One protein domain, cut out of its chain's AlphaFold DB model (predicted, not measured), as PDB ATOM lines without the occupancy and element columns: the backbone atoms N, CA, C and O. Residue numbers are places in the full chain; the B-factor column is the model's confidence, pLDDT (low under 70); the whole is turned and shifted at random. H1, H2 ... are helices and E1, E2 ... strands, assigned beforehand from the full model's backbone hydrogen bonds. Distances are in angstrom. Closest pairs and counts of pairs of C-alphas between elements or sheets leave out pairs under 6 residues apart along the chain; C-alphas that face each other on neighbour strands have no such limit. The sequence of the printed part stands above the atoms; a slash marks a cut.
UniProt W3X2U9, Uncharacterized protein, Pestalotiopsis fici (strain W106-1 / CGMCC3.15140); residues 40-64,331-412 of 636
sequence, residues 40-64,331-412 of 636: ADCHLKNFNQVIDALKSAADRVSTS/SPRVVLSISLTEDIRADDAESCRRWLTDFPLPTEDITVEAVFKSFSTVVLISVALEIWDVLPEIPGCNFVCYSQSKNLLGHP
ATOM      1  N   ALA A  40      -4.537 -45.696  -5.076       47.88
ATOM      2  CA  ALA A  40      -3.597 -45.121  -6.046       47.88
ATOM      3  C   ALA A  40      -2.461 -46.090  -6.434       47.88
ATOM      4  O   ALA A  40      -1.974 -46.056  -7.565       47.88
ATOM      5  N   ASP A  41      -2.067 -46.995  -5.531       50.69
ATOM      6  CA  ASP A  41      -0.975 -47.952  -5.767       50.69
ATOM      7  C   ASP A  41      -1.361 -49.100  -6.724       50.69
ATOM      8  O   ASP A  41      -0.492 -49.830  -7.203       50.69
ATOM      9  N   CYS A  42      -2.651 -49.262  -7.047       61.22
ATOM     10  CA  CYS A  42      -3.154 -50.336  -7.912       61.22
ATOM     11  C   CYS A  42      -3.467 -49.911  -9.362       61.22
ATOM     12  O   CYS A  42      -4.137 -50.648 -10.082       61.22
ATOM     13  N   HIS A  43      -2.963 -48.758  -9.825       68.62
ATOM     14  CA  HIS A  43      -3.145 -48.288 -11.207       68.62
ATOM     15  C   HIS A  43      -2.669 -49.303 -12.271       68.62
ATOM     16  O   HIS A  43      -1.534 -49.787 -12.247       68.62
ATOM     17  N   LEU A  44      -3.516 -49.555 -13.271       69.06
ATOM     18  CA  LEU A  44      -3.282 -50.508 -14.358       69.06
ATOM     19  C   LEU A  44      -2.371 -49.942 -15.449       69.06
ATOM     20  O   LEU A  44      -2.669 -48.926 -16.073       69.06
ATOM     21  N   LYS A  45      -1.296 -50.666 -15.766       70.50
ATOM     22  CA  LYS A  45      -0.313 -50.242 -16.779       70.50
ATOM     23  C   LYS A  45      -0.817 -50.293 -18.221       70.50
ATOM     24  O   LYS A  45      -0.148 -49.757 -19.094       70.50
ATOM     25  N   ASN A  46      -1.913 -51.001 -18.504       70.31
ATOM     26  CA  ASN A  46      -2.441 -51.127 -19.861       70.31
ATOM     27  C   ASN A  46      -3.925 -51.526 -19.851       70.31
ATOM     28  O   ASN A  46      -4.298 -52.514 -19.215       70.31
ATOM     29  N   PHE A  47      -4.751 -50.798 -20.602       75.19
ATOM     30  CA  PHE A  47      -6.201 -51.008 -20.673       75.19
ATOM     31  C   PHE A  47      -6.592 -52.362 -21.300       75.19
ATOM     32  O   PHE A  47      -7.615 -52.930 -20.917       75.19
ATOM     33  N   ASN A  48      -5.746 -52.948 -22.166       75.62
ATOM     34  CA  ASN A  48      -6.005 -54.257 -22.789       75.62
ATOM     35  C   ASN A  48      -6.277 -55.367 -21.764       75.62
ATOM     36  O   ASN A  48      -7.115 -56.220 -22.018       75.62
ATOM     37  N   GLN A  49      -5.642 -55.340 -20.584       75.75
ATOM     38  CA  GLN A  49      -5.859 -56.375 -19.562       75.75
ATOM     39  C   GLN A  49      -7.314 -56.408 -19.068       75.75
ATOM     40  O   GLN A  49      -7.853 -57.482 -18.811       75.75
ATOM     41  N   VAL A  50      -7.968 -55.242 -18.989       77.88
ATOM     42  CA  VAL A  50      -9.392 -55.147 -18.644       77.88
ATOM     43  C   VAL A  50     -10.256 -55.542 -19.834       77.88
ATOM     44  O   VAL A  50     -11.219 -56.281 -19.668       77.88
ATOM     45  N   ILE A  51      -9.894 -55.104 -21.042       78.75
ATOM     46  CA  ILE A  51     -10.616 -55.426 -22.280       78.75
ATOM     47  C   ILE A  51     -10.636 -56.939 -22.545       78.75
ATOM     48  O   ILE A  51     -11.686 -57.475 -22.889       78.75
ATOM     49  N   ASP A  52      -9.522 -57.640 -22.346       78.56
ATOM     50  CA  ASP A  52      -9.420 -59.091 -22.537       78.56
ATOM     51  C   ASP A  52     -10.158 -59.866 -21.432       78.56
ATOM     52  O   ASP A  52     -10.806 -60.880 -21.708       78.56
ATOM     53  N   ALA A  53     -10.138 -59.366 -20.191       79.12
ATOM     54  CA  ALA A  53     -10.932 -59.923 -19.098       79.12
ATOM     55  C   ALA A  53     -12.443 -59.739 -19.326       79.12
ATOM     56  O   ALA A  53     -13.202 -60.684 -19.122       79.12
ATOM     57  N   LEU A  54     -12.868 -58.563 -19.806       80.31
ATOM     58  CA  LEU A  54     -14.250 -58.244 -20.181       80.31
ATOM     59  C   LEU A  54     -14.730 -59.063 -21.382       80.31
ATOM     60  O   LEU A  54     -15.854 -59.553 -21.361       80.31
ATOM     61  N   LYS A  55     -13.881 -59.250 -22.404       78.00
ATOM     62  CA  LYS A  55     -14.137 -60.152 -23.540       78.00
ATOM     63  C   LYS A  55     -14.385 -61.564 -23.054       78.00
ATOM     64  O   LYS A  55     -15.479 -62.085 -23.216       78.00
ATOM     65  N   SER A  56     -13.416 -62.123 -22.332       77.88
ATOM     66  CA  SER A  56     -13.533 -63.481 -21.817       77.88
ATOM     67  C   SER A  56     -14.696 -63.638 -20.822       77.88
ATOM     68  O   SER A  56     -15.248 -64.727 -20.723       77.88
ATOM     69  N   ALA A  57     -15.095 -62.590 -20.091       77.94
ATOM     70  CA  ALA A  57     -16.305 -62.596 -19.266       77.94
ATOM     71  C   ALA A  57     -17.585 -62.616 -20.122       77.94
ATOM     72  O   ALA A  57     -18.430 -63.484 -19.917       77.94
ATOM     73  N   ALA A  58     -17.702 -61.736 -21.120       77.56
ATOM     74  CA  ALA A  58     -18.830 -61.708 -22.053       77.56
ATOM     75  C   ALA A  58     -18.990 -63.033 -22.822       77.56
ATOM     76  O   ALA A  58     -20.105 -63.537 -22.946       77.56
ATOM     77  N   ASP A  59     -17.883 -63.638 -23.261       74.50
ATOM     78  CA  ASP A  59     -17.858 -64.948 -23.922       74.50
ATOM     79  C   ASP A  59     -18.332 -66.090 -22.998       74.50
ATOM     80  O   ASP A  59     -18.926 -67.053 -23.472       74.50
ATOM     81  N   ARG A  60     -18.096 -65.995 -21.676       71.12
ATOM     82  CA  ARG A  60     -18.549 -66.987 -20.672       71.12
ATOM     83  C   ARG A  60     -19.994 -66.778 -20.207       71.12
ATOM     84  O   ARG A  60     -20.606 -67.722 -19.718       71.12
ATOM     85  N   VAL A  61     -20.520 -65.560 -20.325       69.50
ATOM     86  CA  VAL A  61     -21.932 -65.221 -20.052       69.50
ATOM     87  C   VAL A  61     -22.823 -65.582 -21.231       69.50
ATOM     88  O   VAL A  61     -23.950 -66.032 -21.035       69.50
ATOM     89  N   SER A  62     -22.323 -65.362 -22.449       64.69
ATOM     90  CA  SER A  62     -23.027 -65.662 -23.692       64.69
ATOM     91  C   SER A  62     -23.294 -67.164 -23.746       64.69
ATOM     92  O   SER A  62     -22.370 -67.955 -23.918       64.69
ATOM     93  N   THR A  63     -24.549 -67.570 -23.545       56.72
ATOM     94  CA  THR A  63     -24.904 -68.974 -23.325       56.72
ATOM     95  C   THR A  63     -24.597 -69.820 -24.555       56.72
ATOM     96  O   THR A  63     -25.353 -69.845 -25.526       56.72
ATOM     97  N   SER A  64     -23.488 -70.563 -24.492       45.28
ATOM     98  CA  SER A  64     -23.174 -71.636 -25.433       45.28
ATOM     99  C   SER A  64     -24.412 -72.510 -25.613       45.28
ATOM    100  O   SER A  64     -24.966 -72.984 -24.620       45.28
ATOM    101  N   SER A 331     -32.149 -52.963 -18.692       66.25
ATOM    102  CA  SER A 331     -31.412 -54.094 -18.115       66.25
ATOM    103  C   SER A 331     -30.412 -53.601 -17.057       66.25
ATOM    104  O   SER A 331     -29.849 -52.510 -17.206       66.25
ATOM    105  N   PRO A 332     -30.197 -54.348 -15.959       73.94
ATOM    106  CA  PRO A 332     -29.329 -53.899 -14.883       73.94
ATOM    107  C   PRO A 332     -27.872 -53.861 -15.346       73.94
ATOM    108  O   PRO A 332     -27.345 -54.815 -15.921       73.94
ATOM    109  N   ARG A 333     -27.209 -52.739 -15.070       83.50
ATOM    110  CA  ARG A 333     -25.804 -52.504 -15.409       83.50
ATOM    111  C   ARG A 333     -25.009 -52.188 -14.154       83.50
ATOM    112  O   ARG A 333     -25.554 -51.667 -13.182       83.50
ATOM    113  N   VAL A 334     -23.712 -52.455 -14.188       83.75
ATOM    114  CA  VAL A 334     -22.761 -52.027 -13.158       83.75
ATOM    115  C   VAL A 334     -21.836 -50.986 -13.766       83.75
ATOM    116  O   VAL A 334     -21.255 -51.222 -14.823       83.75
ATOM    117  N   VAL A 335     -21.709 -49.832 -13.115       87.00
ATOM    118  CA  VAL A 335     -20.718 -48.808 -13.453       87.00
ATOM    119  C   VAL A 335     -19.432 -49.111 -12.692       87.00
ATOM    120  O   VAL A 335     -19.459 -49.324 -11.477       87.00
ATOM    121  N   LEU A 336     -18.314 -49.116 -13.411       87.81
ATOM    122  CA  LEU A 336     -16.976 -49.415 -12.915       87.81
ATOM    123  C   LEU A 336     -16.034 -48.251 -13.216       87.81
ATOM    124  O   LEU A 336     -16.080 -47.691 -14.314       87.81
ATOM    125  N   SER A 337     -15.150 -47.927 -12.275       88.69
ATOM    126  CA  SER A 337     -14.019 -47.031 -12.502       88.69
ATOM    127  C   SER A 337     -12.748 -47.840 -12.733       88.69
ATOM    128  O   SER A 337     -12.489 -48.829 -12.049       88.69
ATOM    129  N   ILE A 338     -11.963 -47.444 -13.732       85.69
ATOM    130  CA  ILE A 338     -10.721 -48.109 -14.132       85.69
ATOM    131  C   ILE A 338      -9.609 -47.066 -14.105       85.69
ATOM    132  O   ILE A 338      -9.573 -46.176 -14.957       85.69
ATOM    133  N   SER A 339      -8.709 -47.183 -13.131       84.31
ATOM    134  CA  SER A 339      -7.558 -46.295 -12.963       84.31
ATOM    135  C   SER A 339      -6.344 -46.844 -13.714       84.31
ATOM    136  O   SER A 339      -5.835 -47.917 -13.388       84.31
ATOM    137  N   LEU A 340      -5.863 -46.105 -14.711       78.75
ATOM    138  CA  LEU A 340      -4.740 -46.462 -15.579       78.75
ATOM    139  C   LEU A 340      -3.502 -45.611 -15.256       78.75
ATOM    140  O   LEU A 340      -3.605 -44.400 -15.062       78.75
ATOM    141  N   THR A 341      -2.318 -46.228 -15.263       72.62
ATOM    142  CA  THR A 341      -1.027 -45.538 -15.066       72.62
ATOM    143  C   THR A 341      -0.636 -44.659 -16.258       72.62
ATOM    144  O   THR A 341       0.212 -43.783 -16.121       72.62
ATOM    145  N   GLU A 342      -1.198 -44.917 -17.441       66.31
ATOM    146  CA  GLU A 342      -0.904 -44.157 -18.656       66.31
ATOM    147  C   GLU A 342      -1.787 -42.904 -18.739       66.31
ATOM    148  O   GLU A 342      -3.018 -42.994 -18.740       66.31
ATOM    149  N   ASP A 343      -1.166 -41.729 -18.869       66.12
ATOM    150  CA  ASP A 343      -1.872 -40.500 -19.234       66.12
ATOM    151  C   ASP A 343      -2.437 -40.627 -20.651       66.12
ATOM    152  O   ASP A 343      -1.692 -40.782 -21.626       66.12
ATOM    153  N   ILE A 344      -3.757 -40.483 -20.793       65.06
ATOM    154  CA  ILE A 344      -4.383 -40.364 -22.107       65.06
ATOM    155  C   ILE A 344      -3.832 -39.116 -22.803       65.06
ATOM    156  O   ILE A 344      -4.070 -37.968 -22.414       65.06
ATOM    157  N   ARG A 345      -3.123 -39.360 -23.908       61.47
ATOM    158  CA  ARG A 345      -2.544 -38.341 -24.797       61.47
ATOM    159  C   ARG A 345      -3.591 -37.749 -25.749       61.47
ATOM    160  O   ARG A 345      -3.290 -37.435 -26.896       61.47
ATOM    161  N   ALA A 346      -4.826 -37.631 -25.265       61.72
ATOM    162  CA  ALA A 346      -5.889 -36.874 -25.895       61.72
ATOM    163  C   ALA A 346      -6.004 -35.517 -25.196       61.72
ATOM    164  O   ALA A 346      -6.114 -35.435 -23.969       61.72
ATOM    165  N   ASP A 347      -5.991 -34.460 -26.000       64.50
ATOM    166  CA  ASP A 347      -6.237 -33.089 -25.547       64.50
ATOM    167  C   ASP A 347      -7.647 -32.607 -25.945       64.50
ATOM    168  O   ASP A 347      -8.084 -31.539 -25.524       64.50
ATOM    169  N   ASP A 348      -8.393 -33.426 -26.698       65.19
ATOM    170  CA  ASP A 348      -9.802 -33.234 -27.034       65.19
ATOM    171  C   ASP A 348     -10.606 -34.554 -27.005       65.19
ATOM    172  O   ASP A 348     -10.068 -35.666 -27.023       65.19
ATOM    173  N   ALA A 349     -11.939 -34.435 -26.975       65.00
ATOM    174  CA  ALA A 349     -12.855 -35.582 -26.945       65.00
ATOM    175  C   ALA A 349     -12.762 -36.470 -28.202       65.00
ATOM    176  O   ALA A 349     -13.138 -37.641 -28.178       65.00
ATOM    177  N   GLU A 350     -12.267 -35.923 -29.308       68.25
ATOM    178  CA  GLU A 350     -12.128 -36.624 -30.579       68.25
ATOM    179  C   GLU A 350     -10.875 -37.518 -30.605       68.25
ATOM    180  O   GLU A 350     -10.931 -38.658 -31.064       68.25
ATOM    181  N   SER A 351      -9.760 -37.062 -30.033       68.12
ATOM    182  CA  SER A 351      -8.572 -37.893 -29.812       68.12
ATOM    183  C   SER A 351      -8.833 -38.967 -28.752       68.12
ATOM    184  O   SER A 351      -8.320 -40.077 -28.874       68.12
ATOM    185  N   CYS A 352      -9.705 -38.690 -27.773       68.94
ATOM    186  CA  CYS A 352     -10.200 -39.695 -26.829       68.94
ATOM    187  C   CYS A 352     -11.015 -40.795 -27.543       68.94
ATOM    188  O   CYS A 352     -10.756 -41.978 -27.341       68.94
ATOM    189  N   ARG A 353     -11.925 -40.429 -28.465       69.25
ATOM    190  CA  ARG A 353     -12.641 -41.400 -29.321       69.25
ATOM    191  C   ARG A 353     -11.702 -42.246 -30.181       69.25
ATOM    192  O   ARG A 353     -11.939 -43.441 -30.328       69.25
ATOM    193  N   ARG A 354     -10.630 -41.662 -30.728       71.81
ATOM    194  CA  ARG A 354      -9.613 -42.422 -31.481       71.81
ATOM    195  C   ARG A 354      -8.875 -43.416 -30.591       71.81
ATOM    196  O   ARG A 354      -8.846 -44.585 -30.941       71.81
ATOM    197  N   TRP A 355      -8.398 -42.982 -29.423       72.75
ATOM    198  CA  TRP A 355      -7.777 -43.870 -28.435       72.75
ATOM    199  C   TRP A 355      -8.711 -45.030 -28.052       72.75
ATOM    200  O   TRP A 355      -8.298 -46.179 -28.106       72.75
ATOM    201  N   LEU A 356      -9.999 -44.770 -27.789       71.31
ATOM    202  CA  LEU A 356     -10.998 -45.825 -27.548       71.31
ATOM    203  C   LEU A 356     -11.213 -46.770 -28.747       71.31
ATOM    204  O   LEU A 356     -11.581 -47.925 -28.548       71.31
ATOM    205  N   THR A 357     -10.977 -46.315 -29.980       69.94
ATOM    206  CA  THR A 357     -11.109 -47.143 -31.192       69.94
ATOM    207  C   THR A 357      -9.987 -48.186 -31.301       69.94
ATOM    208  O   THR A 357     -10.214 -49.254 -31.869       69.94
ATOM    209  N   ASP A 358      -8.816 -47.934 -30.705       67.81
ATOM    210  CA  ASP A 358      -7.720 -48.912 -30.615       67.81
ATOM    211  C   ASP A 358      -8.055 -50.089 -29.669       67.81
ATOM    212  O   ASP A 358      -7.428 -51.147 -29.745       67.81
ATOM    213  N   PHE A 359      -9.082 -49.944 -28.817       67.69
ATOM    214  CA  PHE A 359      -9.564 -50.962 -27.878       67.69
ATOM    215  C   PHE A 359     -11.004 -51.397 -28.211       67.69
ATOM    216  O   PHE A 359     -11.932 -51.082 -27.462       67.69
ATOM    217  N   PRO A 360     -11.234 -52.136 -29.316       64.19
ATOM    218  CA  PRO A 360     -12.572 -52.577 -29.693       64.19
ATOM    219  C   PRO A 360     -13.181 -53.460 -28.596       64.19
ATOM    220  O   PRO A 360     -12.754 -54.603 -28.379       64.19
ATOM    221  N   LEU A 361     -14.175 -52.900 -27.905       63.94
ATOM    222  CA  LEU A 361     -15.062 -53.600 -26.982       63.94
ATOM    223  C   LEU A 361     -15.946 -54.589 -27.768       63.94
ATOM    224  O   LEU A 361     -16.345 -54.282 -28.891       63.94
ATOM    225  N   PRO A 362     -16.226 -55.783 -27.219       56.56
ATOM    226  CA  PRO A 362     -16.813 -56.886 -27.983       56.56
ATOM    227  C   PRO A 362     -18.328 -56.798 -28.201       56.56
ATOM    228  O   PRO A 362     -18.838 -57.447 -29.108       56.56
ATOM    229  N   THR A 363     -19.056 -56.067 -27.353       62.44
ATOM    230  CA  THR A 363     -20.511 -56.218 -27.200       62.44
ATOM    231  C   THR A 363     -21.217 -54.887 -26.948       62.44
ATOM    232  O   THR A 363     -20.653 -53.973 -26.351       62.44
ATOM    233  N   GLU A 364     -22.500 -54.812 -27.321       67.38
ATOM    234  CA  GLU A 364     -23.407 -53.722 -26.909       67.38
ATOM    235  C   GLU A 364     -23.589 -53.656 -25.381       67.38
ATOM    236  O   GLU A 364     -23.960 -52.620 -24.827       67.38
ATOM    237  N   ASP A 365     -23.287 -54.758 -24.691       69.56
ATOM    238  CA  ASP A 365     -23.342 -54.879 -23.241       69.56
ATOM    239  C   ASP A 365     -22.272 -54.063 -22.500       69.56
ATOM    240  O   ASP A 365     -22.398 -53.914 -21.284       69.56
ATOM    241  N   ILE A 366     -21.261 -53.494 -23.170       77.69
ATOM    242  CA  ILE A 366     -20.223 -52.666 -22.530       77.69
ATOM    243  C   ILE A 366     -20.158 -51.284 -23.187       77.69
ATOM    244  O   ILE A 366     -19.936 -51.155 -24.389       77.69
ATOM    245  N   THR A 367     -20.299 -50.232 -22.381       81.50
ATOM    246  CA  THR A 367     -20.307 -48.836 -22.835       81.50
ATOM    247  C   THR A 367     -19.342 -47.990 -22.014       81.50
ATOM    248  O   THR A 367     -19.272 -48.117 -20.796       81.50
ATOM    249  N   VAL A 368     -18.586 -47.107 -22.673       83.44
ATOM    250  CA  VAL A 368     -17.737 -46.116 -21.992       83.44
ATOM    251  C   VAL A 368     -18.591 -44.890 -21.683       83.44
ATOM    252  O   VAL A 368     -19.035 -44.199 -22.599       83.44
ATOM    253  N   GLU A 369     -18.838 -44.637 -20.399       84.75
ATOM    254  CA  GLU A 369     -19.732 -43.569 -19.933       84.75
ATOM    255  C   GLU A 369     -19.006 -42.225 -19.794       84.75
ATOM    256  O   GLU A 369     -19.607 -41.174 -20.020       84.75
ATOM    257  N   ALA A 370     -17.723 -42.256 -19.409       83.50
ATOM    258  CA  ALA A 370     -16.861 -41.083 -19.277       83.50
ATOM    259  C   ALA A 370     -15.369 -41.462 -19.287       83.50
ATOM    260  O   ALA A 370     -14.992 -42.591 -18.975       83.50
ATOM    261  N   VAL A 371     -14.511 -40.489 -19.596       84.00
ATOM    262  CA  VAL A 371     -13.047 -40.603 -19.509       84.00
ATOM    263  C   VAL A 371     -12.504 -39.320 -18.886       84.00
ATOM    264  O   VAL A 371     -12.787 -38.228 -19.380       84.00
ATOM    265  N   PHE A 372     -11.720 -39.450 -17.819       80.81
ATOM    266  CA  PHE A 372     -11.167 -38.341 -17.046       80.81
ATOM    267  C   PHE A 372      -9.637 -38.349 -17.080       80.81
ATOM    268  O   PHE A 372      -8.996 -39.365 -16.808       80.81
ATOM    269  N   LYS A 373      -9.060 -37.180 -17.376       73.06
ATOM    270  CA  LYS A 373      -7.624 -36.891 -17.289       73.06
ATOM    271  C   LYS A 373      -7.340 -36.305 -15.903       73.06
ATOM    272  O   LYS A 373      -7.918 -35.280 -15.552       73.06
ATOM    273  N   SER A 374      -6.498 -36.969 -15.119       63.12
ATOM    274  CA  SER A 374      -6.074 -36.562 -13.771       63.12
ATOM    275  C   SER A 374      -4.541 -36.688 -13.673       63.12
ATOM    276  O   SER A 374      -3.860 -36.587 -14.688       63.12
ATOM    277  N   PHE A 375      -3.988 -36.941 -12.483       65.88
ATOM    278  CA  PHE A 375      -2.608 -37.440 -12.295       65.88
ATOM    279  C   PHE A 375      -2.447 -38.934 -12.662       65.88
ATOM    280  O   PHE A 375      -1.388 -39.531 -12.483       65.88
ATOM    281  N   SER A 376      -3.540 -39.532 -13.122       68.38
ATOM    282  CA  SER A 376      -3.688 -40.825 -13.779       68.38
ATOM    283  C   SER A 376      -4.895 -40.715 -14.719       68.38
ATOM    284  O   SER A 376      -5.669 -39.752 -14.644       68.38
ATOM    285  N   THR A 377      -5.102 -41.685 -15.604       79.62
ATOM    286  CA  THR A 377      -6.348 -41.745 -16.382       79.62
ATOM    287  C   THR A 377      -7.398 -42.527 -15.600       79.62
ATOM    288  O   THR A 377      -7.118 -43.638 -15.159       79.62
ATOM    289  N   VAL A 378      -8.625 -42.009 -15.493       84.00
ATOM    290  CA  VAL A 378      -9.773 -42.773 -14.976       84.00
ATOM    291  C   VAL A 378     -10.823 -42.930 -16.071       84.00
ATOM    292  O   VAL A 378     -11.376 -41.945 -16.560       84.00
ATOM    293  N   VAL A 379     -11.120 -44.171 -16.447       84.19
ATOM    294  CA  VAL A 379     -12.215 -44.510 -17.370       84.19
ATOM    295  C   VAL A 379     -13.414 -44.980 -16.550       84.19
ATOM    296  O   VAL A 379     -13.260 -45.850 -15.696       84.19
ATOM    297  N   LEU A 380     -14.605 -44.439 -16.822       87.94
ATOM    298  CA  LEU A 380     -15.860 -45.037 -16.372       87.94
ATOM    299  C   LEU A 380     -16.454 -45.869 -17.504       87.94
ATOM    300  O   LEU A 380     -16.749 -45.341 -18.579       87.94
ATOM    301  N   ILE A 381     -16.679 -47.152 -17.242       86.38
ATOM    302  CA  ILE A 381     -17.485 -48.018 -18.105       86.38
ATOM    303  C   ILE A 381     -18.755 -48.430 -17.370       86.38
ATOM    304  O   ILE A 381     -18.742 -48.542 -16.147       86.38
ATOM    305  N   SER A 382     -19.833 -48.706 -18.098       87.00
ATOM    306  CA  SER A 382     -20.891 -49.575 -17.596       87.00
ATOM    307  C   SER A 382     -20.884 -50.899 -18.351       87.00
ATOM    308  O   SER A 382     -20.618 -50.950 -19.554       87.00
ATOM    309  N   VAL A 383     -21.138 -51.978 -17.620       85.62
ATOM    310  CA  VAL A 383     -21.208 -53.356 -18.118       85.62
ATOM    311  C   VAL A 383     -22.574 -53.939 -17.778       85.62
ATOM    312  O   VAL A 383     -23.183 -53.531 -16.787       85.62
ATOM    313  N   ALA A 384     -23.069 -54.888 -18.567       83.81
ATOM    314  CA  ALA A 384     -24.216 -55.697 -18.159       83.81
ATOM    315  C   ALA A 384     -23.863 -56.502 -16.893       83.81
ATOM    316  O   ALA A 384     -22.720 -56.948 -16.741       83.81
ATOM    317  N   LEU A 385     -24.808 -56.625 -15.960       82.31
ATOM    318  CA  LEU A 385     -24.565 -57.187 -14.626       82.31
ATOM    319  C   LEU A 385     -23.983 -58.609 -14.672       82.31
ATOM    320  O   LEU A 385     -23.038 -58.910 -13.952       82.31
ATOM    321  N   GLU A 386     -24.461 -59.438 -15.593       79.00
ATOM    322  CA  GLU A 386     -24.018 -60.821 -15.768       79.00
ATOM    323  C   GLU A 386     -22.512 -60.904 -16.103       79.00
ATOM    324  O   GLU A 386     -21.831 -61.854 -15.720       79.00
ATOM    325  N   ILE A 387     -21.974 -59.893 -16.805       81.25
ATOM    326  CA  ILE A 387     -20.547 -59.784 -17.164       81.25
ATOM    327  C   ILE A 387     -19.710 -59.389 -15.944       81.25
ATOM    328  O   ILE A 387     -18.592 -59.880 -15.794       81.25
ATOM    329  N   TRP A 388     -20.240 -58.524 -15.074       83.12
ATOM    330  CA  TRP A 388     -19.603 -58.158 -13.805       83.12
ATOM    331  C   TRP A 388     -19.525 -59.349 -12.843       83.12
ATOM    332  O   TRP A 388     -18.466 -59.603 -12.270       83.12
ATOM    333  N   ASP A 389     -20.614 -60.106 -12.731       81.69
ATOM    334  CA  ASP A 389     -20.755 -61.266 -11.847       81.69
ATOM    335  C   ASP A 389     -19.695 -62.359 -12.114       81.69
ATOM    336  O   ASP A 389     -19.229 -63.024 -11.187       81.69
ATOM    337  N   VAL A 390     -19.231 -62.509 -13.366       79.69
ATOM    338  CA  VAL A 390     -18.136 -63.433 -13.736       79.69
ATOM    339  C   VAL A 390     -16.785 -62.748 -13.991       79.69
ATOM    340  O   VAL A 390     -15.851 -63.395 -14.482       79.69
ATOM    341  N   LEU A 391     -16.644 -61.451 -13.697       80.25
ATOM    342  CA  LEU A 391     -15.399 -60.710 -13.912       80.25
ATOM    343  C   LEU A 391     -14.369 -61.058 -12.812       80.25
ATOM    344  O   LEU A 391     -14.669 -60.924 -11.616       80.25
ATOM    345  N   PRO A 392     -13.137 -61.480 -13.174       76.19
ATOM    346  CA  PRO A 392     -12.081 -61.697 -12.188       76.19
ATOM    347  C   PRO A 392     -11.742 -60.388 -11.462       76.19
ATOM    348  O   PRO A 392     -12.010 -59.296 -11.959       76.19
ATOM    349  N   GLU A 393     -11.140 -60.476 -10.277       72.25
ATOM    350  CA  GLU A 393     -10.642 -59.286  -9.582       72.25
ATOM    351  C   GLU A 393      -9.429 -58.709 -10.328       72.25
ATOM    352  O   GLU A 393      -8.425 -59.390 -10.534       72.25
ATOM    353  N   ILE A 394      -9.549 -57.453 -10.768       77.31
ATOM    354  CA  ILE A 394      -8.510 -56.725 -11.499       77.31
ATOM    355  C   ILE A 394      -8.110 -55.524 -10.631       77.31
ATOM    356  O   ILE A 394      -8.945 -54.637 -10.429       77.31
ATOM    357  N   PRO A 395      -6.866 -55.456 -10.120       72.38
ATOM    358  CA  PRO A 395      -6.380 -54.289  -9.385       72.38
ATOM    359  C   PRO A 395      -6.609 -53.006 -10.191       72.38
ATOM    360  O   PRO A 395      -6.417 -53.011 -11.402       72.38
ATOM    361  N   GLY A 396      -7.056 -51.925  -9.550       74.88
ATOM    362  CA  GLY A 396      -7.353 -50.659 -10.231       74.88
ATOM    363  C   GLY A 396      -8.706 -50.600 -10.952       74.88
ATOM    364  O   GLY A 396      -9.047 -49.537 -11.467       74.88
ATOM    365  N   CYS A 397      -9.492 -51.685 -10.967       82.25
ATOM    366  CA  CYS A 397     -10.900 -51.668 -11.365       82.25
ATOM    367  C   CYS A 397     -11.799 -51.730 -10.118       82.25
ATOM    368  O   CYS A 397     -11.719 -52.682  -9.344       82.25
ATOM    369  N   ASN A 398     -12.649 -50.721  -9.917       82.19
ATOM    370  CA  ASN A 398     -13.481 -50.573  -8.721       82.19
ATOM    371  C   ASN A 398     -14.966 -50.439  -9.090       82.19
ATOM    372  O   ASN A 398     -15.314 -49.849 -10.115       82.19
ATOM    373  N   PHE A 399     -15.846 -50.944  -8.227       82.69
ATOM    374  CA  PHE A 399     -17.291 -50.727  -8.324       82.69
ATOM    375  C   PHE A 399     -17.643 -49.257  -8.048       82.69
ATOM    376  O   PHE A 399     -17.086 -48.654  -7.133       82.69
ATOM    377  N   VAL A 400     -18.589 -48.695  -8.807       83.94
ATOM    378  CA  VAL A 400     -19.141 -47.349  -8.574       83.94
ATOM    379  C   VAL A 400     -20.610 -47.432  -8.164       83.94
ATOM    380  O   VAL A 400     -20.972 -46.976  -7.083       83.94
ATOM    381  N   CYS A 401     -21.471 -48.011  -9.005       78.00
ATOM    382  CA  CYS A 401     -22.895 -48.169  -8.701       78.00
ATOM    383  C   CYS A 401     -23.585 -49.206  -9.601       78.00
ATOM    384  O   CYS A 401     -23.073 -49.582 -10.656       78.00
ATOM    385  N   TYR A 402     -24.798 -49.612  -9.216       79.62
ATOM    386  CA  TYR A 402     -25.755 -50.208 -10.150       79.62
ATOM    387  C   TYR A 402     -26.474 -49.095 -10.924       79.62
ATOM    388  O   TYR A 402     -26.945 -48.138 -10.311       79.62
ATOM    389  N   SER A 403     -26.627 -49.252 -12.239       79.25
ATOM    390  CA  SER A 403     -27.460 -48.393 -13.087       79.25
ATOM    391  C   SER A 403     -28.622 -49.177 -13.702       79.25
ATOM    392  O   SER A 403     -28.509 -50.370 -13.984       79.25
ATOM    393  N   GLN A 404     -29.737 -48.482 -13.934       72.44
ATOM    394  CA  GLN A 404     -30.918 -48.972 -14.660       72.44
ATOM    395  C   GLN A 404     -31.155 -48.189 -15.966       72.44
ATOM    396  O   GLN A 404     -32.187 -48.344 -16.616       72.44
ATOM    397  N   SER A 405     -30.217 -47.316 -16.342       73.31
ATOM    398  CA  SER A 405     -30.277 -46.475 -17.537       73.31
ATOM    399  C   SER A 405     -28.887 -46.271 -18.151       73.31
ATOM    400  O   SER A 405     -27.851 -46.524 -17.526       73.31
ATOM    401  N   LYS A 406     -28.861 -45.782 -19.394       76.75
ATOM    402  CA  LYS A 406     -27.664 -45.174 -19.997       76.75
ATOM    403  C   LYS A 406     -27.398 -43.812 -19.338       76.75
ATOM    404  O   LYS A 406     -28.331 -43.212 -18.799       76.75
ATOM    405  N   ASN A 407     -26.163 -43.307 -19.400       78.75
ATOM    406  CA  ASN A 407     -25.815 -41.982 -18.874       78.75
ATOM    407  C   ASN A 407     -26.786 -40.897 -19.394       78.75
ATOM    408  O   ASN A 407     -26.852 -40.626 -20.594       78.75
ATOM    409  N   LEU A 408     -27.531 -40.271 -18.474       77.12
ATOM    410  CA  LEU A 408     -28.592 -39.300 -18.775       77.12
ATOM    411  C   LEU A 408     -28.063 -37.974 -19.354       77.12
ATOM    412  O   LEU A 408     -28.827 -37.217 -19.944       77.12
ATOM    413  N   LEU A 409     -26.760 -37.706 -19.216       71.31
ATOM    414  CA  LEU A 409     -26.053 -36.572 -19.825       71.31
ATOM    415  C   LEU A 409     -25.387 -36.951 -21.167       71.31
ATOM    416  O   LEU A 409     -24.581 -36.193 -21.707       71.31
ATOM    417  N   GLY A 410     -25.647 -38.159 -21.673       62.38
ATOM    418  CA  GLY A 410     -24.824 -38.814 -22.683       62.38
ATOM    419  C   GLY A 410     -24.898 -38.214 -24.088       62.38
ATOM    420  O   GLY A 410     -25.832 -38.482 -24.841       62.38
ATOM    421  N   HIS A 411     -23.810 -37.569 -24.516       51.03
ATOM    422  CA  HIS A 411     -23.342 -37.722 -25.895       51.03
ATOM    423  C   HIS A 411     -22.530 -39.028 -25.983       51.03
ATOM    424  O   HIS A 411     -21.425 -39.077 -25.437       51.03
ATOM    425  N   PRO A 412     -23.033 -40.093 -26.636       49.97
ATOM    426  CA  PRO A 412     -22.347 -41.380 -26.653       49.97
ATOM    427  C   PRO A 412     -21.036 -41.308 -27.446       49.97
ATOM    428  O   PRO A 412     -21.011 -40.870 -28.596       49.97
TER     429      PRO A 412
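What this domain is: This is residues 40 to 64 and 331 to 412 of the 636 residues of an uncharacterized protein of Pestalotiopsis fici (strain W106-1 / CGMCC3.15140) (UniProt W3X2U9). A strongly twisted sheet of four strands has the long helix H1 packed over part of one face, while the short helix H3 packs on H1 and H2 only grazes the sheet. The printed part has 107 residues, with three named helices and four named strands in the order H1 E1 H2 E2 E3 H3 E4. The sheet runs E2 E3 E1 E4, all antiparallel, and the class is mixed, helices and strands. The whole is compact, with a radius of gyration of the C-alphas of 13.4 A and spans of 41 by 30 by 24 A.

Where its parts are: H1, residues 48 to 61, begins at C-alpha 48 (-6.005, -54.257, -22.789) and is 19.5 A long. After the cut come E1, residues 333 to 340, 21.9 A; H2, residues 349 to 357; E2, residues 366 to 373, 20.9 A, which bends by 52 degrees at residue 369; and E3, residues 377 to 384, 22.7 A. H3, residues 385 to 389, and E4, residues 397 to 403, follow; E4 ends at C-alpha 403 (-27.460, -48.393, -13.087).

How they stand to each other: E2 and E3 form a hairpin, with N 367 and O 382 2.9 A apart, within hydrogen-bond range. Likewise within range are N 336 and O 381 of E1 and E3, 2.8 A, and N 335 and O 401 of E1 and E4, 2.8 A. E1, H2, E2 and E3, H3, E4 are split strand-helix-strand units, each with another strand between its two, and right-handed crossovers. H1 on one face of the sheet makes two layers, a helix layer and a strand layer. H3 lies over E1 at a height over the sheet of 8.7 A. H1 and H3 touch, the closest C-alphas being those of Ala 57 and Ile 387, 5.5 A. H2 is apart from H1 and H3. In H1, H2 and H3 every O i to N i+4 pair is within hydrogen-bond range.

The domain as a whole: The C-alphas farthest apart, of Ser 64 and Asp 347, are 42.1 A apart. Residues 65 to 330 are not printed; C-alphas 64 and 331 are 20.7 A apart across this cut. Of the links printed whole, none is long. Mean pLDDT of the printed part is 73.7, and 37 residues are under 70, among them 342 to 353 and 357 to 365.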